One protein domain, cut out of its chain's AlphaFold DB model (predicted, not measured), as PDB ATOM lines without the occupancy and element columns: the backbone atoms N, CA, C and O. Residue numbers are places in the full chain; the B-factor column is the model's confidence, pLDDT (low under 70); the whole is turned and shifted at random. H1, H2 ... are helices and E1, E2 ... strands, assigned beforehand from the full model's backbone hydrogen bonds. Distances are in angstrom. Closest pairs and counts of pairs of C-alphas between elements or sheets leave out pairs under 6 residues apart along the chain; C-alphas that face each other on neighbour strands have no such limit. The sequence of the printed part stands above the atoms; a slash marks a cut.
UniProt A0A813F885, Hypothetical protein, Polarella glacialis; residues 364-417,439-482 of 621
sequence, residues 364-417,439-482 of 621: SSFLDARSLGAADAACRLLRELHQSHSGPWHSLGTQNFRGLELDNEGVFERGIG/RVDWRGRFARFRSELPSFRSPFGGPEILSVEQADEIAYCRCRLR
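Overview. This is residues 364 to 417 and 439 to 482 of the 621 residues of the protein "Hypothetical protein" of Polarella glacialis (UniProt A0A813F885). A loose model with a group of four helices towards one end, a tiny two-stranded sheet beyond them, and a long looping stretch, residues 453 to 478, that runs out to the other end and folds back to the sheet. H1 and H2 form a helical hairpin at the helical end, H3 packs beside H1, and H4 packs beside H3, the two running the same way along the length of the model. The printed part has 98 residues with four named helices and two named strands, in the order H1, H2, H3, E1, H4, E2; the sheet has the order E1 - E2 and is antiparallel. It is mostly helix, with 37 residues in helices and 6 in strands, under half of the printed residues being in named elements. The whole is loose, with a radius of gyration of the C-alphas of 16.0 A, and only just elongated, with spans of 54 by 27 by 21 A.

Arrangement. H1, residues 369 to 378, and H2, residues 380 to 386, touch and form a helical hairpin, running opposite ways at a shallow tilt of 32 degrees; their closest C-alphas are those of Asp 376 and Arg 383, 4.3 A apart. H3, residues 392 to 400, is the hub, the helix that touches the most other helices. H1 and H3 touch, opposite ways at a shallow tilt of 10 degrees, with the C-alphas of Ala 369 and Leu 396 closest at 7.5 A. H2 and H3 only just touch, with 3 pairs of C-alphas within 8 A, and only at the corner by their link, where the C-alphas of His 386 and Pro 392 are closest at 5.1 A. H3 touches H4, residues 442 to 452, the same way at a shallow tilt of 29 degrees; the closest C-alphas, those of His 394 and Trp 442, are 5.6 A apart. These three shallow tilts give a mostly aligned helix packing, the helices' lines at small angles. H1 and H4 are near each other, while H2 and H4 are only just apart, their closest C-alphas being 8.3 A from each other. In H1, H2, H3 and H4 every O i to N i+4 pair is within hydrogen-bond range. E1, residues 404 to 406, and E2, residues 479 to 481, are antiparallel neighbours at 149 degrees; N 405 and O 480 are 2.9 A apart and N 480 and O 405 are 2.8 A apart, both within hydrogen-bond range. Residues 405 to 406 of E1 also pair, antiparallel, with residues 410 to 411. The closest C-alphas of E1 and H4 are those of Leu 406 and Phe 449, 7.0 A apart. H3 and E2 are apart.

Along the chain. H1 begins at C-alpha 369, at (157.804, 219.951, 212.072), and is 14.3 A from first to last C-alpha. H2 measures 9.8 A and H3 12.0 A. E1 measures 6.6 A. H4, the longest helix with 11 residues, runs 15.0 A from C-alpha 442 at (150.824, 216.363, 220.490). E2 measures 6.8 A and ends at C-alpha 481, at (139.340, 209.025, 204.858).

Size, cuts and confidence. The two C-alphas farthest apart, those of Leu 381 in H2 and Ala 471, are 54.5 A from each other. Residues 418 to 438 are cut out, with 11.0 A between C-alphas 417 and 439; the link from E1 to H4 runs across this cut. Of the links printed whole, those from H1 to H2, H2 to H3 and H3 to E1 are tight, and that from H4 to E2, 26 residues, is long. The mean pLDDT of the printed part is 92.7, and residues 415 to 417 are under 70.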
ATOM      1  N   SER A 364     154.833 230.697 214.958       91.50
ATOM      2  CA  SER A 364     155.100 229.265 215.108       91.50
ATOM      3  C   SER A 364     154.168 228.384 214.272       91.50
ATOM      4  O   SER A 364     154.568 227.283 213.909       91.50
ATOM      5  N   SER A 365     152.981 228.870 213.885       87.25
ATOM      6  CA  SER A 365     152.106 228.168 212.933       87.25
ATOM      7  C   SER A 365     152.682 228.077 211.514       87.25
ATOM      8  O   SER A 365     152.280 227.202 210.752       87.25
ATOM      9  N   PHE A 366     153.653 228.930 211.166       90.44
ATOM     10  CA  PHE A 366     154.377 228.857 209.894       90.44
ATOM     11  C   PHE A 366     155.608 227.942 209.950       90.44
ATOM     12  O   PHE A 366     156.251 227.718 208.924       90.44
ATOM     13  N   LEU A 367     155.966 227.428 211.131       95.25
ATOM     14  CA  LEU A 367     157.103 226.530 211.279       95.25
ATOM     15  C   LEU A 367     156.719 225.108 210.874       95.25
ATOM     16  O   LEU A 367     155.685 224.571 211.272       95.25
ATOM     17  N   ASP A 368     157.603 224.465 210.117       96.50
ATOM     18  CA  ASP A 368     157.480 223.047 209.821       96.50
ATOM     19  C   ASP A 368     157.832 222.184 211.050       96.50
ATOM     20  O   ASP A 368     158.388 222.646 212.053       96.50
ATOM     21  N   ALA A 369     157.540 220.882 210.972       97.12
ATOM     22  CA  ALA A 369     157.804 219.951 212.072       97.12
ATOM     23  C   ALA A 369     159.288 219.930 212.489       97.12
ATOM     24  O   ALA A 369     159.609 219.721 213.659       97.12
ATOM     25  N   ARG A 370     160.210 220.140 211.538       97.44
ATOM     26  CA  ARG A 370     161.649 220.160 211.820       97.44
ATOM     27  C   ARG A 370     162.025 221.404 212.621       97.44
ATOM     28  O   ARG A 370     162.733 221.277 213.619       97.44
ATOM     29  N   SER A 371     161.545 222.572 212.212       97.19
ATOM     30  CA  SER A 371     161.829 223.851 212.863       97.19
ATOM     31  C   SER A 371     161.182 223.936 214.244       97.19
ATOM     32  O   SER A 371     161.846 224.349 215.193       97.19
ATOM     33  N   LEU A 372     159.947 223.441 214.407       96.81
ATOM     34  CA  LEU A 372     159.330 223.286 215.732       96.81
ATOM     35  C   LEU A 372     160.153 222.354 216.629       96.81
ATOM     36  O   LEU A 372     160.418 222.675 217.787       96.81
ATOM     37  N   GLY A 373     160.622 221.224 216.091       97.06
ATOM     38  CA  GLY A 373     161.481 220.293 216.822       97.06
ATOM     39  C   GLY A 373     162.822 220.900 217.251       97.06
ATOM     40  O   GLY A 373     163.295 220.608 218.351       97.06
ATOM     41  N   ALA A 374     163.420 221.754 216.416       96.62
ATOM     42  CA  ALA A 374     164.641 222.485 216.742       96.62
ATOM     43  C   ALA A 374     164.396 223.554 217.821       96.62
ATOM     44  O   ALA A 374     165.169 223.643 218.773       96.62
ATOM     45  N   ALA A 375     163.292 224.303 217.726       95.38
ATOM     46  CA  ALA A 375     162.889 225.276 218.740       95.38
ATOM     47  C   ALA A 375     162.634 224.611 220.106       95.38
ATOM     48  O   ALA A 375     163.108 225.102 221.130       95.38
ATOM     49  N   ASP A 376     161.976 223.446 220.119       96.12
ATOM     50  CA  ASP A 376     161.772 222.637 221.327       96.12
ATOM     51  C   ASP A 376     163.094 222.201 221.978       96.12
ATOM     52  O   ASP A 376     163.182 222.085 223.203       96.12
ATOM     53  N   ALA A 377     164.097 221.879 221.155       95.88
ATOM     54  CA  ALA A 377     165.412 221.450 221.619       95.88
ATOM     55  C   ALA A 377     166.230 222.629 222.163       95.88
ATOM     56  O   ALA A 377     166.930 222.476 223.162       95.88
ATOM     57  N   ALA A 378     166.115 223.798 221.529       95.94
ATOM     58  CA  ALA A 378     166.814 225.012 221.928       95.94
ATOM     59  C   ALA A 378     166.214 225.655 223.192       95.94
ATOM     60  O   ALA A 378     166.948 226.232 223.991       95.94
ATOM     61  N   CYS A 379     164.895 225.557 223.396       94.56
ATOM     62  CA  CYS A 379     164.218 226.214 224.510       94.56
ATOM     63  C   CYS A 379     163.129 225.340 225.143       94.56
ATOM     64  O   CYS A 379     162.053 225.117 224.583       94.56
ATOM     65  N   ARG A 380     163.370 224.920 226.393       93.50
ATOM     66  CA  ARG A 380     162.422 224.115 227.182       93.50
ATOM     67  C   ARG A 380     161.055 224.787 227.340       93.50
ATOM     68  O   ARG A 380     160.045 224.092 227.371       93.50
ATOM     69  N   LEU A 381     161.017 226.108 227.461       89.81
ATOM     70  CA  LEU A 381     159.767 226.834 227.639       89.81
ATOM     71  C   LEU A 381     158.920 226.844 226.363       89.81
ATOM     72  O   LEU A 381     157.716 226.606 226.431       89.81
ATOM     73  N   LEU A 382     159.551 227.049 225.203       90.56
ATOM     74  CA  LEU A 382     158.863 226.945 223.916       90.56
ATOM     75  C   LEU A 382     158.317 225.535 223.710       90.56
ATOM     76  O   LEU A 382     157.181 225.387 223.280       90.56
ATOM     77  N   ARG A 383     159.067 224.509 224.129       93.94
ATOM     78  CA  ARG A 383     158.580 223.124 224.133       93.94
ATOM     79  C   ARG A 383     157.301 222.952 224.953       93.94
ATOM     80  O   ARG A 383     156.388 222.261 224.513       93.94
ATOM     81  N   GLU A 384     157.219 223.561 226.135       91.88
ATOM     82  CA  GLU A 384     156.013 223.500 226.974       91.88
ATOM     83  C   GLU A 384     154.823 224.236 226.325       91.88
ATOM     84  O   GLU A 384     153.706 223.717 226.359       91.88
ATOM     85  N   LEU A 385     155.057 225.381 225.670       91.38
ATOM     86  CA  LEU A 385     154.036 226.111 224.903       91.38
ATOM     87  C   LEU A 385     153.575 225.333 223.659       91.38
ATOM     88  O   LEU A 385     152.376 225.228 223.397       91.38
ATOM     89  N   HIS A 386     154.508 224.729 222.924       94.12
ATOM     90  CA  HIS A 386     154.240 223.924 221.733       94.12
ATOM     91  C   HIS A 386     153.411 222.671 222.010       94.12
ATOM     92  O   HIS A 386     152.675 222.223 221.132       94.12
ATOM     93  N   GLN A 387     153.510 222.122 223.223       90.94
ATOM     94  CA  GLN A 387     152.748 220.958 223.682       90.94
ATOM     95  C   GLN A 387     151.377 221.311 224.287       90.94
ATOM     96  O   GLN A 387     150.665 220.417 224.742       90.94
ATOM     97  N   SER A 388     150.991 222.589 224.328       90.69
ATOM     98  CA  SER A 388     149.668 222.998 224.819       90.69
ATOM     99  C   SER A 388     148.529 222.461 223.934       90.69
ATOM    100  O   SER A 388     148.750 222.049 222.796       90.69
ATOM    101  N   HIS A 389     147.294 222.438 224.454       86.25
ATOM    102  CA  HIS A 389     146.132 221.849 223.768       86.25
ATOM    103  C   HIS A 389     145.873 222.452 222.376       86.25
ATOM    104  O   HIS A 389     145.512 221.733 221.455       86.25
ATOM    105  N   SER A 390     146.141 223.744 222.216       87.38
ATOM    106  CA  SER A 390     146.070 224.503 220.964       87.38
ATOM    107  C   SER A 390     147.458 224.903 220.446       87.38
ATOM    108  O   SER A 390     147.592 225.846 219.668       87.38
ATOM    109  N   GLY A 391     148.500 224.201 220.901       92.56
ATOM    110  CA  GLY A 391     149.900 224.463 220.594       92.56
ATOM    111  C   GLY A 391     150.243 224.287 219.111       92.56
ATOM    112  O   GLY A 391     149.548 223.570 218.392       92.56
ATOM    113  N   PRO A 392     151.363 224.860 218.646       94.88
ATOM    114  CA  PRO A 392     151.870 224.655 217.290       94.88
ATOM    115  C   PRO A 392     151.958 223.199 216.818       94.88
ATOM    116  O   PRO A 392     151.635 222.935 215.665       94.88
ATOM    117  N   TRP A 393     152.294 222.231 217.685       96.38
ATOM    118  CA  TRP A 393     152.259 220.809 217.300       96.38
ATOM    119  C   TRP A 393     150.845 220.307 216.992       96.38
ATOM    120  O   TRP A 393     150.666 219.532 216.052       96.38
ATOM    121  N   HIS A 394     149.851 220.750 217.765       94.88
ATOM    122  CA  HIS A 394     148.451 220.437 217.505       94.88
ATOM    123  C   HIS A 394     147.998 221.076 216.191       94.88
ATOM    124  O   HIS A 394     147.541 220.370 215.300       94.88
ATOM    125  N   SER A 395     148.201 222.386 216.027       93.56
ATOM    126  CA  SER A 395     147.806 223.121 214.818       93.56
ATOM    127  C   SER A 395     148.445 222.547 213.550       93.56
ATOM    128  O   SER A 395     147.747 222.329 212.560       93.56
ATOM    129  N   LEU A 396     149.743 222.225 213.592       95.81
ATOM    130  CA  LEU A 396     150.459 221.623 212.467       95.81
ATOM    131  C   LEU A 396     149.926 220.224 212.125       95.81
ATOM    132  O   LEU A 396     149.762 219.888 210.953       95.81
ATOM    133  N   GLY A 397     149.656 219.387 213.130       95.50
ATOM    134  CA  GLY A 397     149.098 218.057 212.893       95.50
ATOM    135  C   GLY A 397     147.665 218.104 212.379       95.50
ATOM    136  O   GLY A 397     147.339 217.399 211.429       95.50
ATOM    137  N   THR A 398     146.847 219.000 212.919       92.88
ATOM    138  CA  THR A 398     145.498 219.274 212.428       92.88
ATOM    139  C   THR A 398     145.521 219.709 210.970       92.88
ATOM    140  O   THR A 398     144.739 219.203 210.178       92.88
ATOM    141  N   GLN A 399     146.448 220.580 210.573       91.88
ATOM    142  CA  GLN A 399     146.589 220.996 209.179       91.88
ATOM    143  C   GLN A 399     147.026 219.844 208.261       91.88
ATOM    144  O   GLN A 399     146.465 219.683 207.178       91.88
ATOM    145  N   ASN A 400     148.007 219.044 208.685       94.50
ATOM    146  CA  ASN A 400     148.604 217.998 207.847       94.50
ATOM    147  C   ASN A 400     147.760 216.724 207.753       94.50
ATOM    148  O   ASN A 400     147.841 216.009 206.758       94.50
ATOM    149  N   PHE A 401     146.983 216.417 208.790       95.56
ATOM    150  CA  PHE A 401     146.240 215.163 208.915       95.56
ATOM    151  C   PHE A 401     144.725 215.379 208.937       95.56
ATOM    152  O   PHE A 401     143.973 214.494 209.349       95.56
ATOM    153  N   ARG A 402     144.253 216.552 208.495       92.06
ATOM    154  CA  ARG A 402     142.823 216.855 208.441       92.06
ATOM    155  C   ARG A 402     142.084 215.862 207.554       92.06
ATOM    156  O   ARG A 402     142.460 215.636 206.408       92.06
ATOM    157  N   GLY A 403     140.994 215.310 208.082       91.69
ATOM    158  CA  GLY A 403     140.191 214.318 207.370       91.69
ATOM    159  C   GLY A 403     140.851 212.946 207.246       91.69
ATOM    160  O   GLY A 403     140.324 212.094 206.532       91.69
ATOM    161  N   LEU A 404     141.967 212.716 207.942       95.06
ATOM    162  CA  LEU A 404     142.581 211.405 208.092       95.06
ATOM    163  C   LEU A 404     142.352 210.896 209.516       95.06
ATOM    164  O   LEU A 404     142.585 211.593 210.504       95.06
ATOM    165  N   GLU A 405     141.912 209.650 209.611       95.31
ATOM    166  CA  GLU A 405     141.770 208.920 210.864       95.31
ATOM    167  C   GLU A 405     142.724 207.731 210.858       95.31
ATOM    168  O   GLU A 405     142.744 206.960 209.901       95.31
ATOM    169  N   LEU A 406     143.519 207.580 211.916       95.75
ATOM    170  CA  LEU A 406     144.418 206.444 212.077       95.75
ATOM    171  C   LEU A 406     143.731 205.365 212.921       95.75
ATOM    172  O   LEU A 406     143.111 205.666 213.943       95.75
ATOM    173  N   ASP A 407     143.850 204.099 212.518       92.44
ATOM    174  CA  ASP A 407     143.273 202.993 213.283       92.44
ATOM    175  C   ASP A 407     143.760 202.991 214.736       92.44
ATOM    176  O   ASP A 407     144.960 203.072 214.999       92.44
ATOM    177  N   ASN A 408     142.819 202.841 215.673       89.56
ATOM    178  CA  ASN A 408     143.016 202.847 217.131       89.56
ATOM    179  C   ASN A 408     143.427 204.198 217.748       89.56
ATOM    180  O   ASN A 408     143.358 204.343 218.964       89.56
ATOM    181  N   GLU A 409     143.818 205.186 216.941       91.19
ATOM    182  CA  GLU A 409     144.225 206.525 217.397       91.19
ATOM    183  C   GLU A 409     143.174 207.598 217.068       91.19
ATOM    184  O   GLU A 409     143.203 208.691 217.637       91.19
ATOM    185  N   GLY A 410     142.228 207.301 216.172       93.00
ATOM    186  CA  GLY A 410     141.143 208.201 215.789       93.00
ATOM    187  C   GLY A 410     141.602 209.352 214.890       93.00
ATOM    188  O   GLY A 410     142.642 209.290 214.233       93.00
ATOM    189  N   VAL A 411     140.801 210.417 214.838       93.50
ATOM    190  CA  VAL A 411     141.147 211.672 214.145       93.50
ATOM    191  C   VAL A 411     142.167 212.446 214.973       93.50
ATOM    192  O   VAL A 411     142.063 212.484 216.199       93.50
ATOM    193  N   PHE A 412     143.114 213.114 214.308       93.38
ATOM    194  CA  PHE A 412     144.162 213.882 214.983       93.38
ATOM    195  C   PHE A 412     143.604 214.906 215.991       93.38
ATOM    196  O   PHE A 412     144.056 214.941 217.131       93.38
ATOM    197  N   GLU A 413     142.583 215.676 215.599       88.75
ATOM    198  CA  GLU A 413     141.957 216.743 216.404       88.75
ATOM    199  C   GLU A 413     141.241 216.236 217.668       88.75
ATOM    200  O   GLU A 413     141.095 216.983 218.638       88.75
ATOM    201  N   ARG A 414     140.776 214.976 217.693       81.50
ATOM    202  CA  ARG A 414     139.995 214.455 218.824       81.50
ATOM    203  C   ARG A 414     140.945 214.262 220.002       81.50
ATOM    204  O   ARG A 414     141.690 213.281 220.068       81.50
ATOM    205  N   GLY A 415     140.973 215.244 220.901       62.44
ATOM    206  CA  GLY A 415     141.672 215.145 222.176       62.44
ATOM    207  C   GLY A 415     141.199 213.912 222.947       62.44
ATOM    208  O   GLY A 415     140.045 213.498 222.824       62.44
ATOM    209  N   ILE A 416     142.111 213.315 223.716       55.31
ATOM    210  CA  ILE A 416     141.843 212.205 224.638       55.31
ATOM    211  C   ILE A 416     140.760 212.687 225.620       55.31
ATOM    212  O   ILE A 416     141.070 213.403 226.564       55.31
ATOM    213  N   GLY A 417     139.489 212.403 225.341       55.16
ATOM    214  CA  GLY A 417     138.355 212.941 226.101       55.16
ATOM    215  C   GLY A 417     137.086 213.191 225.286       55.16
ATOM    216  O   GLY A 417     136.045 213.454 225.876       55.16
ATOM    217  N   ARG A 439     147.777 216.417 229.624       78.00
ATOM    218  CA  ARG A 439     148.401 216.920 228.392       78.00
ATOM    219  C   ARG A 439     148.643 215.833 227.345       78.00
ATOM    220  O   ARG A 439     149.611 215.080 227.439       78.00
ATOM    221  N   VAL A 440     147.785 215.813 226.329       88.12
ATOM    222  CA  VAL A 440     148.017 215.042 225.106       88.12
ATOM    223  C   VAL A 440     149.412 215.390 224.581       88.12
ATOM    224  O   VAL A 440     149.705 216.558 224.325       88.12
ATOM    225  N   ASP A 441     150.282 214.390 224.426       92.62
ATOM    226  CA  ASP A 441     151.585 214.581 223.789       92.62
ATOM    227  C   ASP A 441     151.387 214.771 222.280       92.62
ATOM    228  O   ASP A 441     151.469 213.829 221.488       92.62
ATOM    229  N   TRP A 442     151.083 216.007 221.882       94.12
ATOM    230  CA  TRP A 442     150.824 216.363 220.490       94.12
ATOM    231  C   TRP A 442     152.019 216.120 219.581       94.12
ATOM    232  O   TRP A 442     151.837 215.725 218.431       94.12
ATOM    233  N   ARG A 443     153.242 216.285 220.094       96.00
ATOM    234  CA  ARG A 443     154.461 215.983 219.340       96.00
ATOM    235  C   ARG A 443     154.579 214.483 219.089       96.00
ATOM    236  O   ARG A 443     154.838 214.073 217.958       96.00
ATOM    237  N   GLY A 444     154.363 213.666 220.118       95.94
ATOM    238  CA  GLY A 444     154.330 212.211 219.989       95.94
ATOM    239  C   GLY A 444     153.225 211.741 219.046       95.94
ATOM    240  O   GLY A 444     153.477 210.907 218.177       95.94
ATOM    241  N   ARG A 445     152.020 212.314 219.149       95.38
ATOM    242  CA  ARG A 445     150.901 211.997 218.249       95.38
ATOM    243  C   ARG A 445     151.202 212.388 216.803       95.38
ATOM    244  O   ARG A 445     150.965 211.587 215.906       95.38
ATOM    245  N   PHE A 446     151.776 213.571 216.573       97.06
ATOM    246  CA  PHE A 446     152.214 214.011 215.246       97.06
ATOM    247  C   PHE A 446     153.221 213.032 214.641       97.06
ATOM    248  O   PHE A 446     153.084 212.639 213.482       97.06
ATOM    249  N   ALA A 447     154.211 212.607 215.431       97.31
ATOM    250  CA  ALA A 447     155.203 211.634 214.996       97.31
ATOM    251  C   ALA A 447     154.558 210.293 214.610       97.31
ATOM    252  O   ALA A 447     154.875 209.773 213.542       97.31
ATOM    253  N   ARG A 448     153.615 209.784 215.419       96.38
ATOM    254  CA  ARG A 448     152.888 208.536 215.128       96.38
ATOM    255  C   ARG A 448     152.034 208.630 213.869       96.38
ATOM    256  O   ARG A 448     152.144 207.762 213.013       96.38
ATOM    257  N   PHE A 449     151.249 209.696 213.698       97.19
ATOM    258  CA  PHE A 449     150.481 209.903 212.463       97.19
ATOM    259  C   PHE A 449     151.406 209.937 211.248       97.19
ATOM    260  O   PHE A 449     151.176 209.227 210.274       97.19
ATOM    261  N   ARG A 450     152.507 210.687 211.327       96.94
ATOM    262  CA  ARG A 450     153.480 210.769 210.237       96.94
ATOM    263  C   ARG A 450     154.090 209.409 209.876       96.94
ATOM    264  O   ARG A 450     154.325 209.170 208.696       96.94
ATOM    265  N   SER A 451     154.374 208.547 210.855       96.56
ATOM    266  CA  SER A 451     154.972 207.231 210.603       96.56
ATOM    267  C   SER A 451     153.961 206.155 210.212       96.56
ATOM    268  O   SER A 451     154.296 205.269 209.436       96.56
ATOM    269  N   GLU A 452     152.743 206.199 210.755       97.00
ATOM    270  CA  GLU A 452     151.763 205.115 210.614       97.00
ATOM    271  C   GLU A 452     150.730 205.350 209.506       97.00
ATOM    272  O   GLU A 452     150.241 204.379 208.933       97.00
ATOM    273  N   LEU A 453     150.411 206.597 209.142       95.69
ATOM    274  CA  LEU A 453     149.505 206.876 208.019       95.69
ATOM    275  C   LEU A 453     149.917 206.220 206.687       95.69
ATOM    276  O   LEU A 453     149.021 205.697 206.024       95.69
ATOM    277  N   PRO A 454     151.207 206.203 206.279       96.19
ATOM    278  CA  PRO A 454     151.617 205.556 205.033       96.19
ATOM    279  C   PRO A 454     151.726 204.029 205.150       96.19
ATOM    280  O   PRO A 454     152.211 203.392 204.226       96.19
ATOM    281  N   SER A 455     151.329 203.430 206.279       97.31
ATOM    282  CA  SER A 455     151.458 201.989 206.487       97.31
ATOM    283  C   SER A 455     150.175 201.213 206.204       97.31
ATOM    284  O   SER A 455     149.058 201.712 206.367       97.31
ATOM    285  N   PHE A 456     150.341 199.958 205.802       97.44
ATOM    286  CA  PHE A 456     149.283 198.986 205.592       97.44
ATOM    287  C   PHE A 456     148.929 198.261 206.893       97.44
ATOM    288  O   PHE A 456     149.729 198.132 207.826       97.44
ATOM    289  N   ARG A 457     147.686 197.790 206.969       96.81
ATOM    290  CA  ARG A 457     147.207 196.910 208.036       96.81
ATOM    291  C   ARG A 457     147.839 195.525 207.903       96.81
ATOM    292  O   ARG A 457     148.375 195.156 206.859       96.81
ATOM    293  N   SER A 458     147.711 194.742 208.972       94.88
ATOM    294  CA  SER A 458     147.903 193.290 208.918       94.88
ATOM    295  C   SER A 458     147.034 192.689 207.796       94.88
ATOM    296  O   SER A 458     145.879 193.110 207.668       94.88
ATOM    297  N   PRO A 459     147.536 191.719 207.007       95.75
ATOM    298  CA  PRO A 459     148.767 190.952 207.235       95.75
ATOM    299  C   PRO A 459     150.062 191.623 206.764       95.75
ATOM    300  O   PRO A 459     151.119 191.246 207.253       95.75
ATOM    301  N   PHE A 460     149.998 192.623 205.883       95.38
ATOM    302  CA  PHE A 460     151.196 193.226 205.288       95.38
ATOM    303  C   PHE A 460     152.041 193.975 206.319       95.38
ATOM    304  O   PHE A 460     153.199 193.634 206.531       95.38
ATOM    305  N   GLY A 461     151.432 194.938 207.020       94.19
ATOM    306  CA  GLY A 461     152.109 195.746 208.034       94.19
ATOM    307  C   GLY A 461     153.213 196.659 207.475       94.19
ATOM    308  O   GLY A 461     153.992 196.296 206.605       94.19
ATOM    309  N   GLY A 462     153.329 197.873 208.014       96.31
ATOM    310  CA  GLY A 462     154.389 198.799 207.595       96.31
ATOM    311  C   GLY A 462     154.127 199.467 206.235       96.31
ATOM    312  O   GLY A 462     153.029 199.347 205.701       96.31
ATOM    313  N   PRO A 463     155.078 200.264 205.721       96.81
ATOM    314  CA  PRO A 463     154.863 201.146 204.568       96.81
ATOM    315  C   PRO A 463     154.999 200.469 203.198       96.81
ATOM    316  O   PRO A 463     154.714 201.095 202.183       96.81
ATOM    317  N   GLU A 464     155.445 199.214 203.151       96.56
ATOM    318  CA  GLU A 464     155.810 198.522 201.914       96.56
ATOM    319  C   GLU A 464     155.182 197.129 201.872       96.56
ATOM    320  O   GLU A 464     155.113 196.435 202.886       96.56
ATOM    321  N   ILE A 465     154.758 196.707 200.681       95.25
ATOM    322  CA  ILE A 465     154.292 195.344 200.415       95.25
ATOM    323  C   ILE A 465     155.379 194.647 199.603       95.25
ATOM    324  O   ILE A 465     155.563 194.934 198.424       95.25
ATOM    325  N   LEU A 466     156.120 193.750 200.253       94.75
ATOM    326  CA  LEU A 466     157.242 193.037 199.631       94.75
ATOM    327  C   LEU A 466     156.825 191.697 199.012       94.75
ATOM    328  O   LEU A 466     157.484 191.201 198.098       94.75
ATOM    329  N   SER A 467     155.745 191.103 199.516       92.88
ATOM    330  CA  SER A 467     155.235 189.805 199.085       92.88
ATOM    331  C   SER A 467     153.719 189.750 199.210       92.88
ATOM    332  O   SER A 467     153.150 190.319 200.141       92.88
ATOM    333  N   VAL A 468     153.099 189.020 198.291       92.19
ATOM    334  CA  VAL A 468     151.668 188.719 198.249       92.19
ATOM    335  C   VAL A 468     151.563 187.203 198.106       92.19
ATOM    336  O   VAL A 468     152.187 186.639 197.204       92.19
ATOM    337  N   GLU A 469     150.879 186.529 199.030       92.00
ATOM    338  CA  GLU A 469     150.868 185.057 199.071       92.00
ATOM    339  C   GLU A 469     149.760 184.464 198.197       92.00
ATOM    340  O   GLU A 469     149.955 183.431 197.551       92.00
ATOM    341  N   GLN A 470     148.597 185.114 198.170       91.06
ATOM    342  CA  GLN A 470     147.413 184.685 197.439       91.06
ATOM    343  C   GLN A 470     147.057 185.699 196.350       91.06
ATOM    344  O   GLN A 470     147.164 186.912 196.524       91.06
ATOM    345  N   ALA A 471     146.586 185.189 195.212       87.81
ATOM    346  CA  ALA A 471     146.001 186.034 194.181       87.81
ATOM    347  C   ALA A 471     144.778 186.784 194.737       87.81
ATOM    348  O   ALA A 471     144.052 186.259 195.585       87.81
ATOM    349  N   ASP A 472     144.547 187.997 194.233       88.75
ATOM    350  CA  ASP A 472     143.438 188.876 194.631       88.75
ATOM    351  C   ASP A 472     143.451 189.310 196.115       88.75
ATOM    352  O   ASP A 472     142.414 189.693 196.669       88.75
ATOM    353  N   GLU A 473     144.613 189.282 196.779       93.44
ATOM    354  CA  GLU A 473     144.756 189.834 198.128       93.44
ATOM    355  C   GLU A 473     144.497 191.345 198.173       93.44
ATOM    356  O   GLU A 473     144.891 192.113 197.293       93.44
ATOM    357  N   ILE A 474     143.853 191.786 199.256       93.88
ATOM    358  CA  ILE A 474     143.495 193.188 199.471       93.88
ATOM    359  C   ILE A 474     144.326 193.744 200.623       93.88
ATOM    360  O   ILE A 474     144.189 193.319 201.771       93.88
ATOM    361  N   ALA A 475     145.143 194.754 200.326       95.88
ATOM    362  CA  ALA A 475     145.863 195.523 201.329       95.88
ATOM    363  C   ALA A 475     145.078 196.782 201.717       95.88
ATOM    364  O   ALA A 475     144.759 197.626 200.881       95.88
ATOM    365  N   TYR A 476     144.793 196.938 203.009       96.50
ATOM    366  CA  TYR A 476     144.148 198.138 203.542       96.50
ATOM    367  C   TYR A 476     145.183 199.079 204.148       96.50
ATOM    368  O   TYR A 476     146.042 198.641 204.909       96.50
ATOM    369  N   CYS A 477     145.063 200.381 203.891       96.69
ATOM    370  CA  CYS A 477     145.827 201.388 204.627       96.69
ATOM    371  C   CYS A 477     145.398 201.410 206.108       96.69
ATOM    372  O   CYS A 477     144.230 201.178 206.440       96.69
ATOM    373  N   ARG A 478     146.325 201.728 207.022       96.25
ATOM    374  CA  ARG A 478     146.006 201.977 208.444       96.25
ATOM    375  C   ARG A 478     145.238 203.277 208.663       96.25
ATOM    376  O   ARG A 478     144.727 203.519 209.755       96.25
ATOM    377  N   CYS A 479     145.152 204.113 207.633       95.69
ATOM    378  CA  CYS A 479     144.365 205.329 207.644       95.69
ATOM    379  C   CYS A 479     142.977 205.127 207.015       95.69
ATOM    380  O   CYS A 479     142.765 204.255 206.170       95.69
ATOM    381  N   ARG A 480     142.024 205.953 207.441       94.81
ATOM    382  CA  ARG A 480     140.686 206.098 206.865       94.81
ATOM    383  C   ARG A 480     140.484 207.541 206.437       94.81
ATOM    384  O   ARG A 480     140.944 208.466 207.106       94.81
ATOM    385  N   LEU A 481     139.770 207.716 205.331       93.81
ATOM    386  CA  LEU A 481     139.340 209.025 204.858       93.81
ATOM    387  C   LEU A 481     138.016 209.380 205.531       93.81
ATOM    388  O   LEU A 481     137.048 208.630 205.434       93.81
ATOM    389  N   ARG A 482     137.978 210.530 206.197       91.00
ATOM    390  CA  ARG A 482     136.805 211.034 206.909       91.00
ATOM    391  C   ARG A 482     136.072 212.068 206.067       91.00
ATOM    392  O   ARG A 482     136.471 213.229 205.966       91.00
TER     393      ARG A 482